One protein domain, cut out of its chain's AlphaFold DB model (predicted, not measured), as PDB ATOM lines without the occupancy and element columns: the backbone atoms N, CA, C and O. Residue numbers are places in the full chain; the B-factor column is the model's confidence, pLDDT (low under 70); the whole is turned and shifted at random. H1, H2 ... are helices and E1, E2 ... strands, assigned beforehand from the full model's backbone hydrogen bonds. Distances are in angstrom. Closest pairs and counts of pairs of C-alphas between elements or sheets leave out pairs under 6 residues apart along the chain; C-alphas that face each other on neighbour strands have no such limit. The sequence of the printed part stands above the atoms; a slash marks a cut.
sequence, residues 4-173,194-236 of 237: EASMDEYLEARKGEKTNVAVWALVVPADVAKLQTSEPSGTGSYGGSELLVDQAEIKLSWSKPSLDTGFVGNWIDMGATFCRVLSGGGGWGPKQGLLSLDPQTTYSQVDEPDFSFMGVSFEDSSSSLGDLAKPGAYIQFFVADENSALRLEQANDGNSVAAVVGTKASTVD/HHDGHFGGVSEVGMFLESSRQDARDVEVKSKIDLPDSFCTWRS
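This is residues 4 to 173 and 194 to 236 of the 237 residues of an uncharacterized protein of Scytalidium sp. 3C (UniProt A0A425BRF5). A strongly twisted three-stranded sheet, E2 E1 E3, together with the hairpin E6 E7 beside its strand E2, makes a loosely curved wall over one face of the short helix H4; a second small sheet, E5 E4 E8, lies beyond one end of the hairpin, with E8 also coming near H4. H1 and H3 form a pair beyond the edge strand E3, while the long link from E2 to H5 swings far out from the strands and its residues 108 to 114 stick out, as do residues 115 and 116 of H5. The printed part has 213 residues with seven named helices and eight named strands, in the order H1 E1 H2 H3 H4 E2 H5 H6 E3 H7 E4 E5 E6 E7 E8. The sheet E2 E1 E3 and the hairpin are antiparallel, and E5 E4 E8 is mixed. The class is mixed, helices and strands, with 97 residues, under half, in named elements; the whole is compact, with a radius of gyration of the C-alphas of 18.8 A and spans of 55 by 48 by 45 A.

In the first sheet, E2 is residues 81 to 87, 17.4 A long, E1 is residues 23 to 28, 16.3 A, and E3 is residues 138 to 143, 17.0 A. H4 is residues 71 to 77, 10.2 A. The hairpin is E6, residues 207 to 212, 16.4 A, and E7, residues 220 to 225, 16.1 A. The second sheet has E5, residues 198 to 203, 17.1 A, E4, residues 162 to 167, 16.4 A, and E8, residues 231 to 235, which ends with C-alpha 235 at (127.384, 97.908, 106.229). H1, residues 4 to 13, 14.3 A, begins with C-alpha 4 at (151.901, 87.888, 78.622). H2 is residues 30 to 38, H3 residues 55 to 63, H5 residues 115 to 118, H6 residues 126 to 129 and H7 residues 148 to 153.

E1 is the inner strand of the sheet E2 E1 E3. It is antiparallel to E3, with N 26 and O 140 at 2.8 A, and to E2, with N 25 and O 83 at 2.8 A. E2, H5 H6 and E3 form a split strand-helix-strand unit, two strands running the same way with E1 between them, and its crossover is right-handed. H4 is on this sheet at a height of 8.6 A, over E2 and only just over E1, which has 3 of its C-alphas; it runs along the strands, at 15 degrees to E2 on the local plane. The closest C-alphas of H4 and E6, Asp 77 and Ser 211, are 6.1 A apart. Those of E2 and E7, Phe 82 and Ser 223, are 5.1 A apart. In the hairpin, N 209 and O 223 are 2.8 A apart. E4 is parallel to E5, with N 164 and O 199 at 2.8 A, and antiparallel to E8, with N 165 and O 232 at 3.0 A. H1 and H3 touch at Tyr 10 and Trp 62, their closest C-alphas, 7.0 A apart, at a steep tilt of 45 degrees, the same way. H2 and H7 touch no helix. Every O i to N i+4 pair is within hydrogen-bond range in H1, H4 and H7, with 3 of 5 in H2 and 4 of 5 in H3; H5 and H6 are too short for such a pair.

The C-alphas farthest apart, Gly 93 and Asp 196, are 57.7 A apart. Residues 174 to 193 are not printed, and C-alphas 173 and 194 are 25.9 A apart across this cut. Of the links printed whole, H2 to H3 and E2 to H5 are long. The mean pLDDT of the printed part is 70.1; 89 residues are under 70, among them residues 108 to 131.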
ATOM      1  N   GLU A   4     151.210  86.952  79.520       72.00
ATOM      2  CA  GLU A   4     151.901  87.888  78.622       72.00
ATOM      3  C   GLU A   4     151.071  88.196  77.365       72.00
ATOM      4  O   GLU A   4     150.771  89.355  77.095       72.00
ATOM      5  N   ALA A   5     150.588  87.164  76.664       73.69
ATOM      6  CA  ALA A   5     149.782  87.340  75.455       73.69
ATOM      7  C   ALA A   5     148.440  88.040  75.738       73.69
ATOM      8  O   ALA A   5     147.982  88.863  74.950       73.69
ATOM      9  N   SER A   6     147.806  87.737  76.876       79.62
ATOM     10  CA  SER A   6     146.576  88.417  77.303       79.62
ATOM     11  C   SER A   6     146.806  89.894  77.609       79.62
ATOM     12  O   SER A   6     145.918  90.712  77.378       79.62
ATOM     13  N   MET A   7     147.975  90.224  78.159       78.31
ATOM     14  CA  MET A   7     148.328  91.586  78.533       78.31
ATOM     15  C   MET A   7     148.607  92.444  77.301       78.31
ATOM     16  O   MET A   7     148.119  93.569  77.245       78.31
ATOM     17  N   ASP A   8     149.299  91.906  76.298       81.06
ATOM     18  CA  ASP A   8     149.513  92.604  75.027       81.06
ATOM     19  C   ASP A   8     148.173  92.947  74.355       81.06
ATOM     20  O   ASP A   8     147.917  94.107  74.030       81.06
ATOM     21  N   GLU A   9     147.257  91.972  74.253       84.25
ATOM     22  CA  GLU A   9     145.906  92.196  73.715       84.25
ATOM     23  C   GLU A   9     145.112  93.237  74.530       84.25
ATOM     24  O   GLU A   9     144.392  94.065  73.965       84.25
ATOM     25  N   TYR A  10     145.236  93.210  75.861       83.12
ATOM     26  CA  TYR A  10     144.597  94.182  76.750       83.12
ATOM     27  C   TYR A  10     145.134  95.603  76.526       83.12
ATOM     28  O   TYR A  10     144.356  96.558  76.429       83.12
ATOM     29  N   LEU A  11     146.455  95.757  76.417       81.75
ATOM     30  CA  LEU A  11     147.107  97.045  76.187       81.75
ATOM     31  C   LEU A  11     146.751  97.620  74.812       81.75
ATOM     32  O   LEU A  11     146.471  98.818  74.704       81.75
ATOM     33  N   GLU A  12     146.685  96.775  73.781       83.00
ATOM     34  CA  GLU A  12     146.194  97.161  72.456       83.00
ATOM     35  C   GLU A  12     144.739  97.646  72.516       83.00
ATOM     36  O   GLU A  12     144.416  98.716  71.988       83.00
ATOM     37  N   ALA A  13     143.865  96.920  73.223       82.00
ATOM     38  CA  ALA A  13     142.462  97.299  73.394       82.00
ATOM     39  C   ALA A  13     142.293  98.650  74.116       82.00
ATOM     40  O   ALA A  13     141.367  99.405  73.803       82.00
ATOM     41  N   ARG A  14     143.205  98.997  75.037       75.69
ATOM     42  CA  ARG A  14     143.233 100.294  75.741       75.69
ATOM     43  C   ARG A  14     144.081 101.370  75.047       75.69
ATOM     44  O   ARG A  14     144.368 102.395  75.655       75.69
ATOM     45  N   LYS A  15     144.439 101.181  73.769       70.69
ATOM     46  CA  LYS A  15     145.200 102.149  72.951       70.69
ATOM     47  C   LYS A  15     146.573 102.526  73.534       70.69
ATOM     48  O   LYS A  15     147.049 103.635  73.304       70.69
ATOM     49  N   GLY A  16     147.216 101.615  74.266       58.34
ATOM     50  CA  GLY A  16     148.608 101.759  74.700       58.34
ATOM     51  C   GLY A  16     148.893 102.908  75.674       58.34
ATOM     52  O   GLY A  16     150.045 103.321  75.777       58.34
ATOM     53  N   GLU A  17     147.892 103.434  76.390       58.28
ATOM     54  CA  GLU A  17     148.078 104.595  77.280       58.28
ATOM     55  C   GLU A  17     149.072 104.348  78.433       58.28
ATOM     56  O   GLU A  17     149.600 105.314  78.981       58.28
ATOM     57  N   LYS A  18     149.378 103.089  78.795       56.56
ATOM     58  CA  LYS A  18     150.332 102.755  79.870       56.56
ATOM     59  C   LYS A  18     151.158 101.514  79.562       56.56
ATOM     60  O   LYS A  18     150.612 100.455  79.287       56.56
ATOM     61  N   THR A  19     152.478 101.639  79.673       58.78
ATOM     62  CA  THR A  19     153.439 100.536  79.491       58.78
ATOM     63  C   THR A  19     153.837  99.853  80.800       58.78
ATOM     64  O   THR A  19     154.431  98.781  80.766       58.78
ATOM     65  N   ASN A  20     153.507 100.446  81.953       65.12
ATOM     66  CA  ASN A  20     153.740  99.860  83.270       65.12
ATOM     67  C   ASN A  20     152.399  99.682  83.979       65.12
ATOM     68  O   ASN A  20     151.843 100.626  84.539       65.12
ATOM     69  N   VAL A  21     151.859  98.474  83.876       76.06
ATOM     70  CA  VAL A  21     150.583  98.099  84.469       76.06
ATOM     71  C   VAL A  21     150.863  97.076  85.558       76.06
ATOM     72  O   VAL A  21     151.436  96.019  85.296       76.06
ATOM     73  N   ALA A  22     150.473  97.398  86.787       82.69
ATOM     74  CA  ALA A  22     150.500  96.433  87.872       82.69
ATOM     75  C   ALA A  22     149.368  95.412  87.686       82.69
ATOM     76  O   ALA A  22     148.265  95.754  87.249       82.69
ATOM     77  N   VAL A  23     149.666  94.153  88.004       87.25
ATOM     78  CA  VAL A  23     148.746  93.027  87.846       87.25
ATOM     79  C   VAL A  23     148.546  92.356  89.198       87.25
ATOM     80  O   VAL A  23     149.494  92.174  89.962       87.25
ATOM     81  N   TRP A  24     147.313  91.951  89.467       91.38
ATOM     82  CA  TRP A  24     146.928  91.161  90.629       91.38
ATOM     83  C   TRP A  24     146.301  89.846  90.189       91.38
ATOM     84  O   TRP A  24     145.815  89.722  89.064       91.38
ATOM     85  N   ALA A  25     146.323  88.860  91.074       91.06
ATOM     86  CA  ALA A  25     145.778  87.535  90.852       91.06
ATOM     87  C   ALA A  25     144.818  87.163  91.984       91.06
ATOM     88  O   ALA A  25     145.176  87.210  93.162       91.06
ATOM     89  N   LEU A  26     143.612  86.750  91.600       91.44
ATOM     90  CA  LEU A  26     142.685  86.021  92.453       91.44
ATOM     91  C   LEU A  26     142.897  84.527  92.211       91.44
ATOM     92  O   LEU A  26     142.647  84.032  91.111       91.44
ATOM     93  N   VAL A  27     143.361  83.823  93.234       91.06
ATOM     94  CA  VAL A  27     143.610  82.386  93.208       91.06
ATOM     95  C   VAL A  27     142.472  81.674  93.922       91.06
ATOM     96  O   VAL A  27     142.296  81.819  95.129       91.06
ATOM     97  N   VAL A  28     141.696  80.901  93.169       90.00
ATOM     98  CA  VAL A  28     140.532  80.164  93.665       90.00
ATOM     99  C   VAL A  28     140.866  78.671  93.730       90.00
ATOM    100  O   VAL A  28     141.074  78.042  92.684       90.00
ATOM    101  N   PRO A  29     140.914  78.072  94.933       88.88
ATOM    102  CA  PRO A  29     141.122  76.638  95.092       88.88
ATOM    103  C   PRO A  29     140.056  75.795  94.369       88.88
ATOM    104  O   PRO A  29     138.894  76.183  94.246       88.88
ATOM    105  N   ALA A  30     140.445  74.614  93.882       87.44
ATOM    106  CA  ALA A  30     139.575  73.755  93.070       87.44
ATOM    107  C   ALA A  30     138.322  73.262  93.818       87.44
ATOM    108  O   ALA A  30     137.288  73.002  93.210       87.44
ATOM    109  N   ASP A  31     138.431  73.065  95.128       84.94
ATOM    110  CA  ASP A  31     137.328  72.729  96.023       84.94
ATOM    111  C   ASP A  31     136.370  73.909  96.205       84.94
ATOM    112  O   ASP A  31     135.162  73.717  96.083       84.94
ATOM    113  N   VAL A  32     136.893  75.128  96.365       84.00
ATOM    114  CA  VAL A  32     136.092  76.361  96.446       84.00
ATOM    115  C   VAL A  32     135.313  76.605  95.148       84.00
ATOM    116  O   VAL A  32     134.110  76.864  95.186       84.00
ATOM    117  N   ALA A  33     135.952  76.428  93.988       84.19
ATOM    118  CA  ALA A  33     135.298  76.577  92.685       84.19
ATOM    119  C   ALA A  33     134.139  75.575  92.476       84.19
ATOM    120  O   ALA A  33     133.122  75.907  91.867       84.19
ATOM    121  N   LYS A  34     134.248  74.352  93.013       80.56
ATOM    122  CA  LYS A  34     133.201  73.315  92.907       80.56
ATOM    123  C   LYS A  34     131.978  73.597  93.780       80.56
ATOM    124  O   LYS A  34     130.869  73.199  93.413       80.56
ATOM    125  N   LEU A  35     132.155  74.280  94.912       72.38
ATOM    126  CA  LEU A  35     131.046  74.629  95.803       72.38
ATOM    127  C   LEU A  35     130.032  75.552  95.114       72.38
ATOM    128  O   LEU A  35     128.835  75.379  95.310       72.38
ATOM    129  N   GLN A  36     130.469  76.439  94.214       66.06
ATOM    130  CA  GLN A  36     129.533  77.252  93.427       66.06
ATOM    131  C   GLN A  36     128.675  76.437  92.462       66.06
ATOM    132  O   GLN A  36     127.493  76.713  92.303       66.06
ATOM    133  N   THR A  37     129.249  75.413  91.829       57.38
ATOM    134  CA  THR A  37     128.523  74.605  90.834       57.38
ATOM    135  C   THR A  37     127.471  73.668  91.434       57.38
ATOM    136  O   THR A  37     126.688  73.081  90.690       57.38
ATOM    137  N   SER A  38     127.466  73.486  92.759       50.81
ATOM    138  CA  SER A  38     126.630  72.492  93.449       50.81
ATOM    139  C   SER A  38     125.489  73.082  94.280       50.81
ATOM    140  O   SER A  38     124.527  72.363  94.549       50.81
ATOM    141  N   GLU A  39     125.534  74.370  94.623       49.97
ATOM    142  CA  GLU A  39     124.465  75.048  95.361       49.97
ATOM    143  C   GLU A  39     123.450  75.680  94.381       49.97
ATOM    144  O   GLU A  39     123.795  76.615  93.651       49.97
ATOM    145  N   PRO A  40     122.188  75.209  94.323       42.19
ATOM    146  CA  PRO A  40     121.147  75.905  93.578       42.19
ATOM    147  C   PRO A  40     120.888  77.250  94.256       42.19
ATOM    148  O   PRO A  40     120.641  77.291  95.455       42.19
ATOM    149  N   SER A  41     120.940  78.331  93.476       47.09
ATOM    150  CA  SER A  41     120.765  79.733  93.874       47.09
ATOM    151  C   SER A  41     119.631  79.927  94.895       47.09
ATOM    152  O   SER A  41     118.472  80.139  94.538       47.09
ATOM    153  N   GLY A  42     119.963  79.821  96.181       36.84
ATOM    154  CA  GLY A  42     119.022  79.814  97.291       36.84
ATOM    155  C   GLY A  42     119.367  80.914  98.281       36.84
ATOM    156  O   GLY A  42     120.278  80.775  99.085       36.84
ATOM    157  N   THR A  43     118.607  82.010  98.224       38.47
ATOM    158  CA  THR A  43     118.397  82.963  99.333       38.47
ATOM    159  C   THR A  43     119.643  83.544 100.019       38.47
ATOM    160  O   THR A  43     119.629  83.804 101.218       38.47
ATOM    161  N   GLY A  44     120.695  83.829  99.256       40.28
ATOM    162  CA  GLY A  44     121.751  84.770  99.628       40.28
ATOM    163  C   GLY A  44     121.982  85.713  98.454       40.28
ATOM    164  O   GLY A  44     122.054  85.266  97.313       40.28
ATOM    165  N   SER A  45     122.035  87.017  98.704       40.28
ATOM    166  CA  SER A  45     122.140  88.076  97.693       40.28
ATOM    167  C   SER A  45     123.536  88.143  97.038       40.28
ATOM    168  O   SER A  45     124.147  89.202  97.007       40.28
ATOM    169  N   TYR A  46     124.056  87.023  96.527       48.47
ATOM    170  CA  TYR A  46     125.367  86.905  95.868       48.47
ATOM    171  C   TYR A  46     125.209  86.551  94.379       48.47
ATOM    172  O   TYR A  46     125.886  85.678  93.838       48.47
ATOM    173  N   GLY A  47     124.255  87.202  93.709       41.69
ATOM    174  CA  GLY A  47     124.092  87.113  92.259       41.69
ATOM    175  C   GLY A  47     125.194  87.906  91.562       41.69
ATOM    176  O   GLY A  47     125.012  89.088  91.301       41.69
ATOM    177  N   GLY A  48     126.338  87.274  91.309       53.25
ATOM    178  CA  GLY A  48     127.482  87.907  90.635       53.25
ATOM    179  C   GLY A  48     128.798  87.140  90.751       53.25
ATOM    180  O   GLY A  48     129.756  87.451  90.057       53.25
ATOM    181  N   SER A  49     128.858  86.111  91.594       63.34
ATOM    182  CA  SER A  49     130.127  85.485  91.955       63.34
ATOM    183  C   SER A  49     130.637  84.413  90.983       63.34
ATOM    184  O   SER A  49     131.577  83.737  91.359       63.34
ATOM    185  N   GLU A  50     130.082  84.195  89.786       77.81
ATOM    186  CA  GLU A  50     130.591  83.135  88.887       77.81
ATOM    187  C   GLU A  50     131.969  83.500  88.305       77.81
ATOM    188  O   GLU A  50     132.209  84.645  87.925       77.81
ATOM    189  N   LEU A  51     132.900  82.538  88.233       80.62
ATOM    190  CA  LEU A  51     134.210  82.775  87.617       80.62
ATOM    191  C   LEU A  51     134.047  83.192  86.150       80.62
ATOM    192  O   LEU A  51     133.398  82.501  85.366       80.62
ATOM    193  N   LEU A  52     134.724  84.273  85.760       79.44
ATOM    194  CA  LEU A  52     134.799  84.703  84.367       79.44
ATOM    195  C   LEU A  52     135.722  83.756  83.593       79.44
ATOM    196  O   LEU A  52     136.934  83.941  83.551       79.44
ATOM    197  N   VAL A  53     135.155  82.700  83.011       80.69
ATOM    198  CA  VAL A  53     135.915  81.714  82.219       80.69
ATOM    199  C   VAL A  53     135.790  81.982  80.716       80.69
ATOM    200  O   VAL A  53     136.684  81.614  79.948       80.69
ATOM    201  N   ASP A  54     134.716  82.646  80.278       86.00
ATOM    202  CA  ASP A  54     134.496  82.948  78.866       86.00
ATOM    203  C   ASP A  54     135.388  84.099  78.373       86.00
ATOM    204  O   ASP A  54     135.385  85.217  78.892       86.00
ATOM    205  N   GLN A  55     136.162  83.834  77.318       82.19
ATOM    206  CA  GLN A  55     137.120  84.800  76.785       82.19
ATOM    207  C   GLN A  55     136.445  86.018  76.138       82.19
ATOM    208  O   GLN A  55     137.029  87.105  76.145       82.19
ATOM    209  N   ALA A  56     135.254  85.865  75.554       85.06
ATOM    210  CA  ALA A  56     134.546  86.982  74.943       85.06
ATOM    211  C   ALA A  56     133.992  87.929  76.018       85.06
ATOM    212  O   ALA A  56     134.112  89.145  75.867       85.06
ATOM    213  N   GLU A  57     133.477  87.387  77.123       84.00
ATOM    214  CA  GLU A  57     133.038  88.164  78.288       84.00
ATOM    215  C   GLU A  57     134.201  88.909  78.951       84.00
ATOM    216  O   GLU A  57     134.103  90.115  79.195       84.00
ATOM    217  N   ILE A  58     135.348  88.241  79.142       84.38
ATOM    218  CA  ILE A  58     136.570  88.886  79.648       84.38
ATOM    219  C   ILE A  58     136.976  90.052  78.739       84.38
ATOM    220  O   ILE A  58     137.206  91.157  79.224       84.38
ATOM    221  N   LYS A  59     137.030  89.852  77.418       85.12
ATOM    222  CA  LYS A  59     137.412  90.922  76.479       85.12
ATOM    223  C   LYS A  59     136.409  92.070  76.463       85.12
ATOM    224  O   LYS A  59     136.802  93.231  76.356       85.12
ATOM    225  N   LEU A  60     135.118  91.772  76.599       84.62
ATOM    226  CA  LEU A  60     134.083  92.794  76.711       84.62
ATOM    227  C   LEU A  60     134.306  93.662  77.960       84.62
ATOM    228  O   LEU A  60     134.223  94.893  77.862       84.62
ATOM    229  N   SER A  61     134.671  93.038  79.089       81.31
ATOM    230  CA  SER A  61     134.957  93.728  80.356       81.31
ATOM    231  C   SER A  61     136.081  94.766  80.248       81.31
ATOM    232  O   SER A  61     136.030  95.792  80.920       81.31
ATOM    233  N   TRP A  62     137.046  94.582  79.338       84.00
ATOM    234  CA  TRP A  62     138.147  95.536  79.147       84.00
ATOM    235  C   TRP A  62     137.655  96.902  78.655       84.00
ATOM    236  O   TRP A  62     138.252  97.932  78.960       84.00
ATOM    237  N   SER A  63     136.555  96.907  77.898       78.94
ATOM    238  CA  SER A  63     135.925  98.118  77.361       78.94
ATOM    239  C   SER A  63     134.788  98.652  78.237       78.94
ATOM    240  O   SER A  63     134.489  99.847  78.211       78.94
ATOM    241  N   LYS A  64     134.143  97.766  79.001       77.62
ATOM    242  CA  LYS A  64     133.008  98.055  79.880       77.62
ATOM    243  C   LYS A  64     133.213  97.320  81.207       77.62
ATOM    244  O   LYS A  64     132.622  96.256  81.393       77.62
ATOM    245  N   PRO A  65     134.068  97.843  82.100       72.19
ATOM    246  CA  PRO A  65     134.322  97.188  83.374       72.19
ATOM    247  C   PRO A  65     133.036  97.148  84.203       72.19
ATOM    248  O   PRO A  65     132.241  98.091  84.185       72.19
ATOM    249  N   SER A  66     132.822  96.037  84.905       70.06
ATOM    250  CA  SER A  66     131.697  95.885  85.820       70.06
ATOM    251  C   SER A  66     131.827  96.854  86.996       70.06
ATOM    252  O   SER A  66     132.923  97.088  87.497       70.06
ATOM    253  N   LEU A  67     130.695  97.371  87.475       66.50
ATOM    254  CA  LEU A  67     130.612  98.111  88.743       66.50
ATOM    255  C   LEU A  67     130.376  97.182  89.943       66.50
ATOM    256  O   LEU A  67     130.106  97.660  91.042       66.50
ATOM    257  N   ASP A  68     130.439  95.865  89.736       73.12
ATOM    258  CA  ASP A  68     130.363  94.906  90.831       73.12
ATOM    259  C   ASP A  68     131.638  94.990  91.675       73.12
ATOM    260  O   ASP A  68     132.688  94.446  91.331       73.12
ATOM    261  N   THR A  69     131.530  95.712  92.783       70.31
ATOM    262  CA  THR A  69     132.582  95.869  93.790       70.31
ATOM    263  C   THR A  69     132.676  94.664  94.725       70.31
ATOM    264  O   THR A  69     133.650  94.541  95.464       70.31
ATOM    265  N   GLY A  70     131.690  93.761  94.692       78.56
ATOM    266  CA  GLY A  70     131.611  92.594  95.561       78.56
ATOM    267  C   GLY A  70     132.348  91.370  95.025       78.56
ATOM    268  O   GLY A  70     132.705  90.511  95.824       78.56
ATOM    269  N   PHE A  71     132.621  91.287  93.716       85.00
ATOM    270  CA  PHE A  71     133.176  90.086  93.074       85.00
ATOM    271  C   PHE A  71     134.392  89.499  93.812       85.00
ATOM    272  O   PHE A  71     134.371  88.346  94.243       85.00
ATOM    273  N   VAL A  72     135.451  90.297  93.989       86.50
ATOM    274  CA  VAL A  72     136.696  89.843  94.633       86.50
ATOM    275  C   VAL A  72     136.459  89.525  96.110       86.50
ATOM    276  O   VAL A  72     136.915  88.490  96.591       86.50
ATOM    277  N   GLY A  73     135.709  90.376  96.817       84.25
ATOM    278  CA  GLY A  73     135.390  90.180  98.234       84.25
ATOM    279  C   GLY A  73     134.617  88.885  98.492       84.25
ATOM    280  O   GLY A  73     134.977  88.133  99.393       84.25
ATOM    281  N   ASN A  74     133.626  88.576  97.652       84.81
ATOM    282  CA  ASN A  74     132.842  87.343  97.735       84.81
ATOM    283  C   ASN A  74     133.729  86.107  97.567       84.81
ATOM    284  O   ASN A  74     133.594  85.138  98.308       84.81
ATOM    285  N   TRP A  75     134.663  86.132  96.613       86.25
ATOM    286  CA  TRP A  75     135.592  85.021  96.425       86.25
ATOM    287  C   TRP A  75     136.563  84.863  97.593       86.25
ATOM    288  O   TRP A  75     136.824  83.729  97.994       86.25
ATOM    289  N   ILE A  76     137.070  85.963  98.158       86.38
ATOM    290  CA  ILE A  76     137.920  85.919  99.357       86.38
ATOM    291  C   ILE A  76     137.157  85.288 100.529       86.38
ATOM    292  O   ILE A  76     137.687  84.392 101.182       86.38
ATOM    293  N   ASP A  77     135.896  85.673 100.742       82.94
ATOM    294  CA  ASP A  77     135.042  85.095 101.788       82.94
ATOM    295  C   ASP A  77     134.792  83.587 101.586       82.94
ATOM    296  O   ASP A  77     134.712  82.802 102.531       82.94
ATOM    297  N   MET A  78     134.751  83.143 100.327       82.50
ATOM    298  CA  MET A  78     134.644  81.727  99.973       82.50
ATOM    299  C   MET A  78     135.960  80.945 100.096       82.50
ATOM    300  O   MET A  78     135.939  79.718  99.983       82.50
ATOM    301  N   GLY A  79     137.083  81.619 100.334       83.50
ATOM    302  CA  GLY A  79     138.396  81.008 100.518       83.50
ATOM    303  C   GLY A  79     139.364  81.147  99.349       83.50
ATOM    304  O   GLY A  79     140.345  80.407  99.264       83.50
ATOM    305  N   ALA A  80     139.113  82.087  98.439       87.94
ATOM    306  CA  ALA A  80     140.101  82.509  97.459       87.94
ATOM    307  C   ALA A  80     141.168  83.411  98.090       87.94
ATOM    308  O   ALA A  80     140.929  84.098  99.080       87.94
ATOM    309  N   THR A  81     142.349  83.450  97.478       89.31
ATOM    310  CA  THR A  81     143.424  84.360  97.882       89.31
ATOM    311  C   THR A  81     143.654  85.431  96.828       89.31
ATOM    312  O   THR A  81     143.806  85.114  95.650       89.31
ATOM    313  N   PHE A  82     143.715  86.693  97.242       90.25
ATOM    314  CA  PHE A  82     144.086  87.810  96.377       90.25
ATOM    315  C   PHE A  82     145.511  88.277  96.685       90.25
ATOM    316  O   PHE A  82     145.876  88.463  97.848       90.25
ATOM    317  N   CYS A  83     146.326  88.430  95.641       88.50
ATOM    318  CA  CYS A  83     147.740  88.781  95.758       88.50
ATOM    319  C   CYS A  83     148.243  89.542  94.528       88.50
ATOM    320  O   CYS A  83     147.661  89.477  93.441       88.50
ATOM    321  N   ARG A  84     149.361  90.251  94.681       88.38
ATOM    322  CA  ARG A  84     150.024  90.945  93.576       88.38
ATOM    323  C   ARG A  84     150.858  89.981  92.733       88.38
ATOM    324  O   ARG A  84     151.516  89.088  93.258       88.38
ATOM    325  N   VAL A  85     150.885  90.192  91.421       87.31
ATOM    326  CA  VAL A  85     151.823  89.523  90.513       87.31
ATOM    327  C   VAL A  85     153.130  90.317  90.491       87.31
ATOM    328  O   VAL A  85     153.147  91.492  90.127       87.31
ATOM    329  N   LEU A  86     154.233  89.679  90.880       82.69
ATOM    330  CA  LEU A  86     155.560  90.302  90.950       82.69
ATOM    331  C   LEU A  86     156.334  90.188  89.634       82.69
ATOM    332  O   LEU A  86     157.127  91.066  89.304       82.69
ATOM    333  N   SER A  87     156.131  89.106  88.880       75.25
ATOM    334  CA  SER A  87     156.697  88.963  87.536       75.25
ATOM    335  C   SER A  87     155.953  87.914  86.708       75.25
ATOM    336  O   SER A  87     155.458  86.925  87.245       75.25
ATOM    337  N   GLY A  88     155.891  88.132  85.390       65.19
ATOM    338  CA  GLY A  88     155.236  87.249  84.413       65.19
ATOM    339  C   GLY A  88     156.091  86.086  83.894       65.19
ATOM    340  O   GLY A  88     155.632  85.350  83.031       65.19
ATOM    341  N   GLY A  89     157.307  85.897  84.420       61.19
ATOM    342  CA  GLY A  89     158.191  84.803  84.010       61.19
ATOM    343  C   GLY A  89     158.968  85.050  82.718       61.19
ATOM    344  O   GLY A  89     158.905  84.244  81.795       61.19
ATOM    345  N   GLY A  90     159.768  86.119  82.667       53.72
ATOM    346  CA  GLY A  90     160.674  86.391  81.546       53.72
ATOM    347  C   GLY A  90     161.771  85.326  81.370       53.72
ATOM    348  O   GLY A  90     162.313  84.786  82.336       53.72
ATOM    349  N   GLY A  91     162.087  85.003  80.112       57.94
ATOM    350  CA  GLY A  91     162.898  83.844  79.744       57.94
ATOM    351  C   GLY A  91     164.406  84.049  79.777       57.94
ATOM    352  O   GLY A  91     164.904  84.854  79.008       57.94
ATOM    353  N   TRP A  92     165.083  83.265  80.628       47.06
ATOM    354  CA  TRP A  92     166.247  82.397  80.357       47.06
ATOM    355  C   TRP A  92     166.379  81.397  81.529       47.06
ATOM    356  O   TRP A  92     166.225  81.768  82.692       47.06
ATOM    357  N   GLY A  93     166.690  80.125  81.249       57.62
ATOM    358  CA  GLY A  93     166.923  79.094  82.273       57.62
ATOM    359  C   GLY A  93     165.666  78.333  82.744       57.62
ATOM    360  O   GLY A  93     164.596  78.481  82.160       57.62
ATOM    361  N   PRO A  94     165.765  77.502  83.801       58.00
ATOM    362  CA  PRO A  94     164.704  76.567  84.218       58.00
ATOM    363  C   PRO A  94     163.401  77.219  84.704       58.00
ATOM    364  O   PRO A  94     162.410  76.527  84.905       58.00
ATOM    365  N   LYS A  95     163.422  78.536  84.939       59.66
ATOM    366  CA  LYS A  95     162.298  79.328  85.458       59.66
ATOM    367  C   LYS A  95     161.630  80.193  84.382       59.66
ATOM    368  O   LYS A  95     160.811  81.049  84.700       59.66
ATOM    369  N   GLN A  96     161.992  79.984  83.117       61.06
ATOM    370  CA  GLN A  96     161.366  80.649  81.983       61.06
ATOM    371  C   GLN A  96     159.867  80.321  81.932       61.06
ATOM    372  O   GLN A  96     159.486  79.152  81.955       61.06
ATOM    373  N   GLY A  97     159.030  81.357  81.857       66.38
ATOM    374  CA  GLY A  97     157.574  81.228  81.826       66.38
ATOM    375  C   GLY A  97     156.914  80.981  83.186       66.38
ATOM    376  O   GLY A  97     155.719  80.695  83.219       66.38
ATOM    377  N   LEU A  98     157.652  81.063  84.305       72.25
ATOM    378  CA  LEU A  98     157.065  80.942  85.643       72.25
ATOM    379  C   LEU A  98     156.563  82.290  86.164       72.25
ATOM    380  O   LEU A  98     157.326  83.240  86.316       72.25
ATOM    381  N   LEU A  99     155.280  82.331  86.508       78.38
ATOM    382  CA  LEU A  99     154.636  83.447  87.187       78.38
ATOM    383  C   LEU A  99     155.099  83.530  88.649       78.38
ATOM    384  O   LEU A  99     155.065  82.528  89.363       78.38
ATOM    385  N   SER A 100     155.471  84.724  89.110       81.75
ATOM    386  CA  SER A 100     155.764  84.986  90.522       81.75
ATOM    387  C   SER A 100     154.631  85.788  91.153       81.75
ATOM    388  O   SER A 100     154.317  86.883  90.687       81.75
ATOM    389  N   LEU A 101     154.058  85.263  92.234       85.06
ATOM    390  CA  LEU A 101     153.044  85.924  93.060       85.06
ATOM    391  C   LEU A 101     153.687  86.466  94.346       85.06
ATOM    392  O   LEU A 101     154.704  85.925  94.782       85.06
ATOM    393  N   ASP A 102     153.127  87.529  94.926       82.81
ATOM    394  CA  ASP A 102     153.559  88.071  96.220       82.81
ATOM    395  C   ASP A 102     153.236  87.054  97.330       82.81
ATOM    396  O   ASP A 102     152.056  86.770  97.559       82.81
ATOM    397  N   PRO A 103     154.247  86.482  98.014       77.75
ATOM    398  CA  PRO A 103     154.013  85.531  99.094       77.75
ATOM    399  C   PRO A 103     153.488  86.205 100.370       77.75
ATOM    400  O   PRO A 103     153.052  85.513 101.289       77.75
ATOM    401  N   GLN A 104     153.542  87.540 100.466       78.94
ATOM    402  CA  GLN A 104     153.104  88.268 101.650       78.94
ATOM    403  C   GLN A 104     151.577  88.355 101.706       78.94
ATOM    404  O   GLN A 104     150.968  89.344 101.308       78.94
ATOM    405  N   THR A 105     150.949  87.327 102.265       74.06
ATOM    406  CA  THR A 105     149.497  87.275 102.493       74.06
ATOM    407  C   THR A 105     149.089  87.680 103.908       74.06
ATOM    408  O   THR A 105     147.903  87.849 104.179       74.06
ATOM    409  N   THR A 106     150.055  87.869 104.813       76.31
ATOM    410  CA  THR A 106     149.829  88.203 106.227       76.31
ATOM    411  C   THR A 106     150.607  89.430 106.657       76.31
ATOM    412  O   THR A 106     151.700  89.702 106.154       76.31
ATOM    413  N   TYR A 107     150.052  90.157 107.626       74.62
ATOM    414  CA  TYR A 107     150.783  91.220 108.290       74.62
ATOM    415  C   TYR A 107     151.782  90.598 109.267       74.62
ATOM    416  O   TYR A 107     151.396  89.945 110.232       74.62
ATOM    417  N   SER A 108     153.071  90.807 109.022       63.81
ATOM    418  CA  SER A 108     154.129  90.566 110.002       63.81
ATOM    419  C   SER A 108     154.773  91.915 110.287       63.81
ATOM    420  O   SER A 108     155.237  92.571 109.351       63.81
ATOM    421  N   GLN A 109     154.777  92.362 111.548       48.47
ATOM    422  CA  GLN A 109     155.644  93.475 111.928       48.47
ATOM    423  C   GLN A 109     157.074  93.021 111.655       48.47
ATOM    424  O   GLN A 109     157.526  92.021 112.209       48.47
ATOM    425  N   VAL A 110     157.744  93.700 110.727       45.50
ATOM    426  CA  VAL A 110     159.153  93.462 110.423       45.50
ATOM    427  C   VAL A 110     159.958  94.062 111.571       45.50
ATOM    428  O   VAL A 110     160.528  95.142 111.447       45.50
ATOM    429  N   ASP A 111     159.968  93.377 112.709       42.97
ATOM    430  CA  ASP A 111     161.044  93.532 113.674       42.97
ATOM    431  C   ASP A 111     162.244  92.775 113.087       42.97
ATOM    432  O   ASP A 111     162.405  91.571 113.254       42.97
ATOM    433  N   GLU A 112     163.038  93.532 112.332       43.22
ATOM    434  CA  GLU A 112     164.261  93.157 111.612       43.22
ATOM    435  C   GLU A 112     164.097  92.400 110.275       43.22
ATOM    436  O   GLU A 112     163.284  91.485 110.136       43.22
ATOM    437  N   PRO A 113     164.886  92.768 109.241       42.12
ATOM    438  CA  PRO A 113     164.959  92.002 108.006       42.12
ATOM    439  C   PRO A 113     165.648  90.665 108.289       42.12
ATOM    440  O   PRO A 113     166.875  90.578 108.338       42.12
ATOM    441  N   ASP A 114     164.860  89.609 108.470       43.53
ATOM    442  CA  ASP A 114     165.396  88.262 108.602       43.53
ATOM    443  C   ASP A 114     165.928  87.774 107.238       43.53
ATOM    444  O   ASP A 114     165.210  87.246 106.387       43.53
ATOM    445  N   PHE A 115     167.228  87.975 107.007       47.09
ATOM    446  CA  PHE A 115     167.955  87.480 105.833       47.09
ATOM    447  C   PHE A 115     168.106  85.942 105.812       47.09
ATOM    448  O   PHE A 115     168.756  85.400 104.911       47.09
ATOM    449  N   SER A 116     167.479  85.210 106.744       45.59
ATOM    450  CA  SER A 116     167.473  83.738 106.791       45.59
ATOM    451  C   SER A 116     166.848  83.070 105.558       45.59
ATOM    452  O   SER A 116     167.062  81.879 105.326       45.59
ATOM    453  N   PHE A 117     166.162  83.827 104.693       44.28
ATOM    454  CA  PHE A 117     165.661  83.333 103.407       44.28
ATOM    455  C   PHE A 117     166.774  82.867 102.442       44.28
ATOM    456  O   PHE A 117     166.536  82.019 101.586       44.28
ATOM    457  N   MET A 118     168.009  83.361 102.580       45.53
ATOM    458  CA  MET A 118     169.097  83.022 101.648       45.53
ATOM    459  C   MET A 118     169.767  81.653 101.891       45.53
ATOM    460  O   MET A 118     170.647  81.283 101.113       45.53
ATOM    461  N   GLY A 119     169.384  80.899 102.932       43.41
ATOM    462  CA  GLY A 119     170.123  79.699 103.360       43.41
ATOM    463  C   GLY A 119     169.309  78.449 103.706       43.41
ATOM    464  O   GLY A 119     169.913  77.438 104.063       43.41
ATOM    465  N   VAL A 120     167.977  78.469 103.616       36.53
ATOM    466  CA  VAL A 120     167.158  77.293 103.957       36.53
ATOM    467  C   VAL A 120     167.035  76.332 102.773       36.53
ATOM    468  O   VAL A 120     166.683  76.716 101.659       36.53
ATOM    469  N   SER A 121     167.370  75.063 103.023       38.12
ATOM    470  CA  SER A 121     167.159  73.964 102.081       38.12
ATOM    471  C   SER A 121     165.683  73.900 101.687       38.12
ATOM    472  O   SER A 121     164.801  73.975 102.538       38.12
ATOM    473  N   PHE A 122     165.439  73.724 100.390       43.78
ATOM    474  CA  PHE A 122     164.138  73.773  99.713       43.78
ATOM    475  C   PHE A 122     163.110  72.723 100.191       43.78
ATOM    476  O   PHE A 122     162.001  72.675  99.667       43.78
ATOM    477  N   GLU A 123     163.466  71.860 101.145       41.31
ATOM    478  CA  GLU A 123     162.674  70.687 101.526       41.31
ATOM    479  C   GLU A 123     161.713  70.922 102.707       41.31
ATOM    480  O   GLU A 123     160.690  70.249 102.757       41.31
ATOM    481  N   ASP A 124     161.936  71.925 103.573       35.94
ATOM    482  CA  ASP A 124     161.108  72.145 104.785       35.94
ATOM    483  C   ASP A 124     160.349  73.491 104.827       35.94
ATOM    484  O   ASP A 124     159.713  73.830 105.822       35.94
ATOM    485  N   SER A 125     160.360  74.274 103.741       36.72
ATOM    486  CA  SER A 125     159.624  75.556 103.626       36.72
ATOM    487  C   SER A 125     158.455  75.500 102.634       36.72
ATOM    488  O   SER A 125     157.984  76.525 102.139       36.72
ATOM    489  N   SER A 126     157.978  74.297 102.315       40.19
ATOM    490  CA  SER A 126     156.866  74.089 101.380       40.19
ATOM    491  C   SER A 126     155.511  74.546 101.937       40.19
ATOM    492  O   SER A 126     154.602  74.825 101.159       40.19
ATOM    493  N   SER A 127     155.376  74.702 103.258       41.97
ATOM    494  CA  SER A 127     154.120  75.113 103.897       41.97
ATOM    495  C   SER A 127     153.910  76.628 104.002       41.97
ATOM    496  O   SER A 127     152.779  77.044 104.228       41.97
ATOM    497  N   SER A 128     154.951  77.458 103.846       42.50
ATOM    498  CA  SER A 128     154.848  78.922 104.015       42.50
ATOM    499  C   SER A 128     155.125  79.741 102.752       42.50
ATOM    500  O   SER A 128     154.741  80.906 102.708       42.50
ATOM    501  N   LEU A 129     155.741  79.160 101.715       44.12
ATOM    502  CA  LEU A 129     156.114  79.902 100.500       44.12
ATOM    503  C   LEU A 129     155.649  79.261  99.176       44.12
ATOM    504  O   LEU A 129     155.829  79.862  98.122       44.12
ATOM    505  N   GLY A 130     155.087  78.047  99.197       52.09
ATOM    506  CA  GLY A 130     155.035  77.197  97.995       52.09
ATOM    507  C   GLY A 130     153.680  76.966  97.325       52.09
ATOM    508  O   GLY A 130     153.665  76.620  96.150       52.09
ATOM    509  N   ASP A 131     152.557  77.160  98.019       64.62
ATOM    510  CA  ASP A 131     151.290  76.521  97.618       64.62
ATOM    511  C   ASP A 131     150.119  77.498  97.436       64.62
ATOM    512  O   ASP A 131     148.957  77.119  97.580       64.62
ATOM    513  N   LEU A 132     150.409  78.759  97.091       74.62
ATOM    514  CA  LEU A 132     149.363  79.761  96.857       74.62
ATOM    515  C   LEU A 132     148.362  79.294  95.790       74.62
ATOM    516  O   LEU A 132     147.161  79.491  95.936       74.62
ATOM    517  N   ALA A 133     148.858  78.609  94.755       80.44
ATOM    518  CA  ALA A 133     148.054  77.955  93.733       80.44
ATOM    519  C   ALA A 133     148.422  76.469  93.623       80.44
ATOM    520  O   ALA A 133     149.529  76.118  93.217       80.44
ATOM    521  N   LYS A 134     147.468  75.587  93.937       84.44
ATOM    522  CA  LYS A 134     147.606  74.132  93.764       84.44
ATOM    523  C   LYS A 134     147.147  73.696  92.367       84.44
ATOM    524  O   LYS A 134     146.311  74.373  91.766       84.44
ATOM    525  N   PRO A 135     147.616  72.547  91.839       84.06
ATOM    526  CA  PRO A 135     147.102  72.007  90.584       84.06
ATOM    527  C   PRO A 135     145.570  71.911  90.582       84.06
ATOM    528  O   PRO A 135     144.971  71.347  91.497       84.06
ATOM    529  N   GLY A 136     144.941  72.468  89.546       85.50
ATOM    530  CA  GLY A 136     143.483  72.555  89.422       85.50
ATOM    531  C   GLY A 136     142.854  73.818  90.019       85.50
ATOM    532  O   GLY A 136     141.649  73.994  89.870       85.50
ATOM    533  N   ALA A 137     143.634  74.691  90.664       87.81
ATOM    534  CA  ALA A 137     143.174  76.023  91.039       87.81
ATOM    535  C   ALA A 137     142.895  76.882  89.797       87.81
ATOM    536  O   ALA A 137     143.561  76.758  88.764       87.81
ATOM    537  N   TYR A 138     141.926  77.782  89.930       90.12
ATOM    538  CA  TYR A 138     141.619  78.801  88.935       90.12
ATOM    539  C   TYR A 138     142.338  80.091  89.317       90.12
ATOM    540  O   TYR A 138     142.402  80.443  90.492       90.12
ATOM    541  N   ILE A 139     142.888  80.793  88.327       89.44
ATOM    542  CA  ILE A 139     143.580  82.065  88.540       89.44
ATOM    543  C   ILE A 139     142.968  83.096  87.599       89.44
ATOM    544  O   ILE A 139     143.023  82.922  86.381       89.44
ATOM    545  N   GLN A 140     142.407  84.160  88.169       89.81
ATOM    546  CA  GLN A 140     141.898  85.310  87.426       89.81
ATOM    547  C   GLN A 140     142.816  86.508  87.654       89.81
ATOM    548  O   GLN A 140     143.124  86.853  88.794       89.81
ATOM    549  N   PHE A 141     143.234  87.153  86.567       90.00
ATOM    550  CA  PHE A 141     144.099  88.327  86.624       90.00
ATOM    551  C   PHE A 141     143.297  89.622  86.562       90.00
ATOM    552  O   PHE A 141     142.302  89.708  85.839       90.00
ATOM    553  N   PHE A 142     143.774  90.618  87.303       88.00
ATOM    554  CA  PHE A 142     143.178  91.940  87.439       88.00
ATOM    555  C   PHE A 142     144.217  93.024  87.195       88.00
ATOM    556  O   PHE A 142     145.397  92.863  87.506       88.00
ATOM    557  N   VAL A 143     143.744  94.148  86.671       85.44
ATOM    558  CA  VAL A 143     144.523  95.358  86.422       85.44
ATOM    559  C   VAL A 143     143.796  96.529  87.070       85.44
ATOM    560  O   VAL A 143     142.573  96.628  86.959       85.44
ATOM    561  N   ALA A 144     144.547  97.425  87.709       77.38
ATOM    562  CA  ALA A 144     144.004  98.670  88.237       77.38
ATOM    563  C   ALA A 144     143.462  99.554  87.101       77.38
ATOM    564  O   ALA A 144     144.176  99.877  86.148       77.38
ATOM    565  N   ASP A 145     142.203  99.979  87.215       73.62
ATOM    566  CA  ASP A 145     141.656 101.066  86.405       73.62
ATOM    567  C   ASP A 145     141.601 102.333  87.260       73.62
ATOM    568  O   ASP A 145     140.771 102.440  88.156       73.62
ATOM    569  N   GLU A 146     142.464 103.309  86.981       65.31
ATOM    570  CA  GLU A 146     142.522 104.581  87.730       65.31
ATOM    571  C   GLU A 146     141.224 105.394  87.630       65.31
ATOM    572  O   GLU A 146     140.930 106.225  88.479       65.31
ATOM    573  N   ASN A 147     140.392 105.123  86.623       63.91
ATOM    574  CA  ASN A 147     139.088 105.770  86.487       63.91
ATOM    575  C   ASN A 147     137.972 105.047  87.260       63.91
ATOM    576  O   ASN A 147     136.806 105.430  87.145       63.91
ATOM    577  N   SER A 148     138.286 103.976  87.994       63.47
ATOM    578  CA  SER A 148     137.289 103.170  88.705       63.47
ATOM    579  C   SER A 148     136.665 103.929  89.882       63.47
ATOM    580  O   SER A 148     135.440 103.938  90.000       63.47
ATOM    581  N   ALA A 149     137.467 104.653  90.670       60.44
ATOM    582  CA  ALA A 149     137.006 105.450  91.811       60.44
ATOM    583  C   ALA A 149     135.965 106.512  91.403       60.44
ATOM    584  O   ALA A 149     134.873 106.565  91.968       60.44
ATOM    585  N   LEU A 150     136.235 107.260  90.324       60.78
ATOM    586  CA  LEU A 150     135.326 108.279  89.776       60.78
ATOM    587  C   LEU A 150     133.965 107.711  89.341       60.78
ATOM    588  O   LEU A 150     132.955 108.413  89.368       60.78
ATOM    589  N   ARG A 151     133.922 106.445  88.905       60.25
ATOM    590  CA  ARG A 151     132.674 105.784  88.494       60.25
ATOM    591  C   ARG A 151     131.850 105.304  89.688       60.25
ATOM    592  O   ARG A 151     130.631 105.228  89.575       60.25
ATOM    593  N   LEU A 152     132.497 104.982  90.808       60.62
ATOM    594  CA  LEU A 152     131.839 104.481  92.016       60.62
ATOM    595  C   LEU A 152     131.234 105.606  92.860       60.62
ATOM    596  O   LEU A 152     130.147 105.424  93.407       60.62
ATOM    597  N   GLU A 153     131.857 106.787  92.892       57.62
ATOM    598  CA  GLU A 153     131.277 107.973  93.543       57.62
ATOM    599  C   GLU A 153     129.927 108.381  92.935       57.62
ATOM    600  O   GLU A 153     129.034 108.844  93.639       57.62
ATOM    601  N   GLN A 154     129.734 108.140  91.637       51.16
ATOM    602  CA  GLN A 154     128.482 108.443  90.936       51.16
ATOM    603  C   GLN A 154     127.344 107.461  91.261       51.16
ATOM    604  O   GLN A 154     126.198 107.725  90.898       51.16
ATOM    605  N   ALA A 155     127.641 106.331  91.911       50.47
ATOM    606  CA  ALA A 155     126.705 105.226  92.116       50.47
ATOM    607  C   ALA A 155     126.208 105.074  93.566       50.47
ATOM    608  O   ALA A 155     125.336 104.240  93.816       50.47
ATOM    609  N   ASN A 156     126.749 105.833  94.525       55.97
ATOM    610  CA  ASN A 156     126.464 105.629  95.944       55.97
ATOM    611  C   ASN A 156     125.372 106.595  96.450       55.97
ATOM    612  O   ASN A 156     125.598 107.797  96.567       55.97
ATOM    613  N   ASP A 157     124.192 106.060  96.782       53.12
ATOM    614  CA  ASP A 157     123.153 106.782  97.529       53.12
ATOM    615  C   ASP A 157     123.619 106.923  98.989       53.12
ATOM    616  O   ASP A 157     123.736 105.931  99.712       53.12
ATOM    617  N   GLY A 158     123.930 108.151  99.415       55.41
ATOM    618  CA  GLY A 158     124.657 108.492 100.650       55.41
ATOM    619  C   GLY A 158     123.953 108.227 101.989       55.41
ATOM    620  O   GLY A 158     124.049 109.053 102.890       55.41
ATOM    621  N   ASN A 159     123.232 107.112 102.142       54.41
ATOM    622  CA  ASN A 159     122.350 106.861 103.285       54.41
ATOM    623  C   ASN A 159     122.605 105.532 104.030       54.41
ATOM    624  O   ASN A 159     121.728 105.068 104.758       54.41
ATOM    625  N   SER A 160     123.768 104.890 103.866       60.59
ATOM    626  CA  SER A 160     124.107 103.654 104.593       60.59
ATOM    627  C   SER A 160     125.233 103.901 105.595       60.59
ATOM    628  O   SER A 160     126.280 104.412 105.217       60.59
ATOM    629  N   VAL A 161     125.027 103.515 106.862       58.03
ATOM    630  CA  VAL A 161     126.098 103.485 107.869       58.03
ATOM    631  C   VAL A 161     127.131 102.460 107.418       58.03
ATOM    632  O   VAL A 161     126.863 101.253 107.417       58.03
ATOM    633  N   ALA A 162     128.287 102.951 106.987       72.44
ATOM    634  CA  ALA A 162     129.324 102.133 106.390       72.44
ATOM    635  C   ALA A 162     130.685 102.436 107.013       72.44
ATOM    636  O   ALA A 162     131.111 103.591 107.100       72.44
ATOM    637  N   ALA A 163     131.388 101.379 107.413       77.56
ATOM    638  CA  ALA A 163     132.828 101.446 107.595       77.56
ATOM    639  C   ALA A 163     133.488 101.183 106.237       77.56
ATOM    640  O   ALA A 163     133.119 100.226 105.553       77.56
ATOM    641  N   VAL A 164     134.438 102.023 105.836       80.88
ATOM    642  CA  VAL A 164     135.202 101.884 104.593       80.88
ATOM    643  C   VAL A 164     136.683 101.917 104.932       80.88
ATOM    644  O   VAL A 164     137.171 102.871 105.530       80.88
ATOM    645  N   VAL A 165     137.413 100.879 104.549       84.19
ATOM    646  CA  VAL A 165     138.875 100.879 104.642       84.19
ATOM    647  C   VAL A 165     139.424 100.676 103.246       84.19
ATOM    648  O   VAL A 165     138.944  99.806 102.526       84.19
ATOM    649  N   GLY A 166     140.390 101.490 102.844       84.69
ATOM    650  CA  GLY A 166     140.979 101.407 101.516       84.69
ATOM    651  C   GLY A 166     142.488 101.495 101.511       84.69
ATOM    652  O   GLY A 166     143.153 101.581 102.545       84.69
ATOM    653  N   THR A 167     143.034 101.486 100.311       81.75
ATOM    654  CA  THR A 167     144.459 101.667 100.059       81.75
ATOM    655  C   THR A 167     144.665 102.865  99.165       81.75
ATOM    656  O   THR A 167     143.968 103.005  98.165       81.75
ATOM    657  N   LYS A 168     145.655 103.693  99.480       81.31
ATOM    658  CA  LYS A 168     146.092 104.777  98.599       81.31
ATOM    659  C   LYS A 168     147.484 104.471  98.062       81.31
ATOM    660  O   LYS A 168     148.257 103.766  98.711       81.31
ATOM    661  N   ALA A 169     147.820 105.023  96.899       71.25
ATOM    662  CA  ALA A 169     149.209 105.045  96.458       71.25
ATOM    663  C   ALA A 169     150.074 105.776  97.508       71.25
ATOM    664  O   ALA A 169     149.632 106.746  98.126       71.25
ATOM    665  N   SER A 170     151.290 105.282  97.755       59.62
ATOM    666  CA  SER A 170     152.214 105.858  98.741       59.62
ATOM    667  C   SER A 170     152.444 107.355  98.467       59.62
ATOM    668  O   SER A 170     152.871 107.726  97.378       59.62
ATOM    669  N   THR A 171     152.164 108.217  99.451       56.78
ATOM    670  CA  THR A 171     152.154 109.689  99.306       56.78
ATOM    671  C   THR A 171     153.507 110.350  99.576       56.78
ATOM    672  O   THR A 171     153.550 111.492 100.027       56.78
ATOM    673  N   VAL A 172     154.633 109.672  99.332       52.03
ATOM    674  CA  VAL A 172     155.961 110.264  99.606       52.03
ATOM    675  C   VAL A 172     156.218 111.531  98.764       52.03
ATOM    676  O   VAL A 172     156.957 112.398  99.218       52.03
ATOM    677  N   ASP A 173     155.528 111.706  97.631       44.47
ATOM    678  CA  ASP A 173     155.649 112.894  96.766       44.47
ATOM    679  C   ASP A 173     154.452 113.870  96.819       44.47
ATOM    680  O   ASP A 173     154.486 114.918  96.179       44.47
ATOM    681  N   HIS A 194     132.712 115.764 106.462       63.81
ATOM    682  CA  HIS A 194     132.112 114.859 107.439       63.81
ATOM    683  C   HIS A 194     130.884 114.181 106.833       63.81
ATOM    684  O   HIS A 194     129.929 114.853 106.443       63.81
ATOM    685  N   HIS A 195     130.895 112.852 106.792       67.62
ATOM    686  CA  HIS A 195     129.738 112.050 106.421       67.62
ATOM    687  C   HIS A 195     129.156 111.408 107.682       67.62
ATOM    688  O   HIS A 195     129.800 110.572 108.318       67.62
ATOM    689  N   ASP A 196     127.933 111.792 108.049       67.88
ATOM    690  CA  ASP A 196     127.254 111.217 109.211       67.88
ATOM    691  C   ASP A 196     127.106 109.697 109.045       67.88
ATOM    692  O   ASP A 196     126.731 109.197 107.984       67.88
ATOM    693  N   GLY A 197     127.430 108.943 110.097       70.44
ATOM    694  CA  GLY A 197     127.338 107.481 110.086       70.44
ATOM    695  C   GLY A 197     128.394 106.767 109.235       70.44
ATOM    696  O   GLY A 197     128.275 105.563 109.033       70.44
ATOM    697  N   HIS A 198     129.423 107.461 108.751       73.25
ATOM    698  CA  HIS A 198     130.503 106.845 107.982       73.25
ATOM    699  C   HIS A 198     131.813 106.883 108.770       73.25
ATOM    700  O   HIS A 198     132.174 107.898 109.364       73.25
ATOM    701  N   PHE A 199     132.541 105.771 108.760       80.94
ATOM    702  CA  PHE A 199     133.891 105.690 109.313       80.94
ATOM    703  C   PHE A 199     134.848 105.226 108.220       80.94
ATOM    704  O   PHE A 199     134.602 104.209 107.579       80.94
ATOM    705  N   GLY A 200     135.925 105.978 107.998       81.75
ATOM    706  CA  GLY A 200     136.865 105.761 106.902       81.75
ATOM    707  C   GLY A 200     138.308 105.614 107.380       81.75
ATOM    708  O   GLY A 200     138.720 106.307 108.308       81.75
ATOM    709  N   GLY A 201     139.094 104.766 106.717       82.44
ATOM    710  CA  GLY A 201     140.545 104.693 106.902       82.44
ATOM    711  C   GLY A 201     141.266 104.297 105.615       82.44
ATOM    712  O   GLY A 201     140.706 103.591 104.783       82.44
ATOM    713  N   VAL A 202     142.512 104.741 105.444       84.94
ATOM    714  CA  VAL A 202     143.348 104.361 104.293       84.94
ATOM    715  C   VAL A 202     144.707 103.842 104.746       84.94
ATOM    716  O   VAL A 202     145.296 104.368 105.688       84.94
ATOM    717  N   SER A 203     145.207 102.817 104.060       84.94
ATOM    718  CA  SER A 203     146.547 102.262 104.242       84.94
ATOM    719  C   SER A 203     147.444 102.608 103.054       84.94
ATOM    720  O   SER A 203     147.036 102.496 101.901       84.94
ATOM    721  N   GLU A 204     148.685 103.000 103.334       81.62
ATOM    722  CA  GLU A 204     149.729 103.211 102.315       81.62
ATOM    723  C   GLU A 204     150.409 101.912 101.881       81.62
ATOM    724  O   GLU A 204     150.963 101.829 100.789       81.62
ATOM    725  N   VAL A 205     150.407 100.908 102.758       80.19
ATOM    726  CA  VAL A 205     151.154  99.655 102.567       80.19
ATOM    727  C   VAL A 205     150.262  98.555 101.987       80.19
ATOM    728  O   VAL A 205     150.749  97.619 101.355       80.19
ATOM    729  N   GLY A 206     148.954  98.661 102.208       84.94
ATOM    730  CA  GLY A 206     147.980  97.624 101.900       84.94
ATOM    731  C   GLY A 206     147.156  97.218 103.118       84.94
ATOM    732  O   GLY A 206     147.448  97.596 104.257       84.94
ATOM    733  N   MET A 207     146.108  96.446 102.873       87.88
ATOM    734  CA  MET A 207     145.248  95.841 103.882       87.88
ATOM    735  C   MET A 207     145.459  94.333 103.885       87.88
ATOM    736  O   MET A 207     145.592  93.723 102.826       87.88
ATOM    737  N   PHE A 208     145.450  93.729 105.066       87.06
ATOM    738  CA  PHE A 208     145.490  92.279 105.217       87.06
ATOM    739  C   PHE A 208     144.116  91.808 105.672       87.06
ATOM    740  O   PHE A 208     143.594  92.296 106.673       87.06
ATOM    741  N   LEU A 209     143.526  90.898 104.904       84.75
ATOM    742  CA  LEU A 209     142.241  90.289 105.199       84.75
ATOM    743  C   LEU A 209     142.454  88.850 105.637       84.75
ATOM    744  O   LEU A 209     143.137  88.084 104.953       84.75
ATOM    745  N   GLU A 210     141.821  88.505 106.750       82.44
ATOM    746  CA  GLU A 210     141.727  87.148 107.256       82.44
ATOM    747  C   GLU A 210     140.251  86.743 107.275       82.44
ATOM    748  O   GLU A 210     139.427  87.428 107.884       82.44
ATOM    749  N   SER A 211     139.909  85.651 106.591       73.44
ATOM    750  CA  SER A 211     138.601  85.005 106.728       73.44
ATOM    751  C   SER A 211     138.796  83.624 107.339       73.44
ATOM    752  O   SER A 211     139.630  82.841 106.879       73.44
ATOM    753  N   SER A 212     138.035  83.333 108.396       66.69
ATOM    754  CA  SER A 212     137.980  82.015 109.024       66.69
ATOM    755  C   SER A 212     136.560  81.468 108.909       66.69
ATOM    756  O   SER A 212     135.591  82.054 109.396       66.69
ATOM    757  N   ARG A 213     136.414  80.327 108.229       61.78
ATOM    758  CA  ARG A 213     135.116  79.671 108.050       61.78
ATOM    759  C   ARG A 213     134.960  78.557 109.078       61.78
ATOM    760  O   ARG A 213     135.648  77.542 109.015       61.78
ATOM    761  N   GLN A 214     134.019  78.731 110.003       53.62
ATOM    762  CA  GLN A 214     133.849  77.850 111.168       53.62
ATOM    763  C   GLN A 214     133.459  76.396 110.811       53.62
ATOM    764  O   GLN A 214     133.726  75.485 111.590       53.62
ATOM    765  N   ASP A 215     132.902  76.162 109.615       53.38
ATOM    766  CA  ASP A 215     132.337  74.864 109.207       53.38
ATOM    767  C   ASP A 215     133.222  74.010 108.274       53.38
ATOM    768  O   ASP A 215     132.861  72.881 107.940       53.38
ATOM    769  N   ALA A 216     134.398  74.490 107.853       50.50
ATOM    770  CA  ALA A 216     135.267  73.756 106.930       50.50
ATOM    771  C   ALA A 216     136.740  73.820 107.364       50.50
ATOM    772  O   ALA A 216     137.463  74.736 106.999       50.50
ATOM    773  N   ARG A 217     137.184  72.809 108.125       51.44
ATOM    774  CA  ARG A 217     138.600  72.481 108.403       51.44
ATOM    775  C   ARG A 217     139.541  73.675 108.640       51.44
ATOM    776  O   ARG A 217     140.541  73.734 107.949       51.44
ATOM    777  N   ASP A 218     139.283  74.567 109.594       54.59
ATOM    778  CA  ASP A 218     140.292  75.538 110.080       54.59
ATOM    779  C   ASP A 218     141.132  76.201 108.953       54.59
ATOM    780  O   ASP A 218     142.347  76.367 109.060       54.59
ATOM    781  N   VAL A 219     140.503  76.476 107.796       56.88
ATOM    782  CA  VAL A 219     141.197  77.052 106.643       56.88
ATOM    783  C   VAL A 219     141.196  78.551 106.855       56.88
ATOM    784  O   VAL A 219     140.209  79.232 106.588       56.88
ATOM    785  N   GLU A 220     142.305  79.041 107.388       67.00
ATOM    786  CA  GLU A 220     142.580  80.462 107.523       67.00
ATOM    787  C   GLU A 220     142.964  81.020 106.149       67.00
ATOM    788  O   GLU A 220     143.976  80.638 105.552       67.00
ATOM    789  N   VAL A 221     142.123  81.901 105.616       69.25
ATOM    790  CA  VAL A 221     142.320  82.507 104.298       69.25
ATOM    791  C   VAL A 221     142.920  83.878 104.508       69.25
ATOM    792  O   VAL A 221     142.329  84.716 105.182       69.25
ATOM    793  N   LYS A 222     144.087  84.107 103.913       84.00
ATOM    794  CA  LYS A 222     144.899  85.306 104.115       84.00
ATOM    795  C   LYS A 222     145.140  85.980 102.776       84.00
ATOM    796  O   LYS A 222     145.691  85.360 101.872       84.00
ATOM    797  N   SER A 223     144.704  87.227 102.634       86.25
ATOM    798  CA  SER A 223     144.877  88.020 101.412       86.25
ATOM    799  C   SER A 223     145.470  89.383 101.730       86.25
ATOM    800  O   SER A 223     145.064  90.028 102.696       86.25
ATOM    801  N   LYS A 224     146.382  89.851 100.877       88.94
ATOM    802  CA  LYS A 224     146.890  91.223 100.919       88.94
ATOM    803  C   LYS A 224     146.280  92.007  99.768       88.94
ATOM    804  O   LYS A 224     146.474  91.674  98.601       88.94
ATOM    805  N   ILE A 225     145.553  93.058 100.112       87.88
ATOM    806  CA  ILE A 225     145.022  94.032  99.167       87.88
ATOM    807  C   ILE A 225     145.952  95.239  99.192       87.88
ATOM    808  O   ILE A 225     145.919  96.027 100.129       87.88
ATOM    809  N   ASP A 226     146.796  95.372  98.174       86.38
ATOM    810  CA  ASP A 226     147.668  96.533  97.942       86.38
ATOM    811  C   ASP A 226     147.352  97.236  96.607       86.38
ATOM    812  O   ASP A 226     148.166  97.995  96.082       86.38
ATOM    813  N   LEU A 227     146.170  96.956  96.047       86.19
ATOM    814  CA  LEU A 227     145.657  97.562  94.821       86.19
ATOM    815  C   LEU A 227     145.303  99.034  95.074       86.19
ATOM    816  O   LEU A 227     144.340  99.266  95.796       86.19
ATOM    817  N   PRO A 228     145.993 100.025  94.480       81.31
ATOM    818  CA  PRO A 228     145.697 101.436  94.723       81.31
ATOM    819  C   PRO A 228     144.227 101.779  94.482       81.31
ATOM    820  O   PRO A 228     143.600 101.244  93.569       81.31
ATOM    821  N   ASP A 229     143.693 102.648  95.338       79.44
ATOM    822  CA  ASP A 229     142.313 103.146  95.317       79.44
ATOM    823  C   ASP A 229     141.239 102.053  95.463       79.44
ATOM    824  O   ASP A 229     140.048 102.286  95.245       79.44
ATOM    825  N   SER A 230     141.644 100.850  95.882       82.69
ATOM    826  CA  SER A 230     140.722  99.799  96.300       82.69
ATOM    827  C   SER A 230     140.203 100.039  97.715       82.69
ATOM    828  O   SER A 230     140.863 100.665  98.552       82.69
ATOM    829  N   PHE A 231     139.010  99.517  97.995       83.31
ATOM    830  CA  PHE A 231     138.390  99.608  99.308       83.31
ATOM    831  C   PHE A 231     137.553  98.374  99.639       83.31
ATOM    832  O   PHE A 231     137.024  97.687  98.767       83.31
ATOM    833  N   CYS A 232     137.405  98.134 100.933       82.06
ATOM    834  CA  CYS A 232     136.456  97.209 101.521       82.06
ATOM    835  C   CYS A 232     135.418  98.022 102.292       82.06
ATOM    836  O   CYS A 232     135.759  98.994 102.970       82.06
ATOM    837  N   THR A 233     134.150  97.629 102.194       78.69
ATOM    838  CA  THR A 233     133.059  98.275 102.926       78.69
ATOM    839  C   THR A 233     132.293  97.262 103.763       78.69
ATOM    840  O   THR A 233     132.007  96.156 103.310       78.69
ATOM    841  N   TRP A 234     131.941  97.662 104.980       75.38
ATOM    842  CA  TRP A 234     131.053  96.925 105.869       75.38
ATOM    843  C   TRP A 234     129.838  97.789 106.149       75.38
ATOM    844  O   TRP A 234     129.975  98.918 106.620       75.38
ATOM    845  N   ARG A 235     128.648  97.254 105.884       67.75
ATOM    846  CA  ARG A 235     127.384  97.908 106.229       67.75
ATOM    847  C   ARG A 235     126.899  97.349 107.559       67.75
ATOM    848  O   ARG A 235     126.788  96.130 107.689       67.75
ATOM    849  N   SER A 236     126.621  98.210 108.538       55.66
ATOM    850  CA  SER A 236     125.917  97.754 109.741       55.66
ATOM    851  C   SER A 236     124.435  97.582 109.412       55.66
ATOM    852  O   SER A 236     123.841  98.475 108.807       55.66
TER     853      SER A 236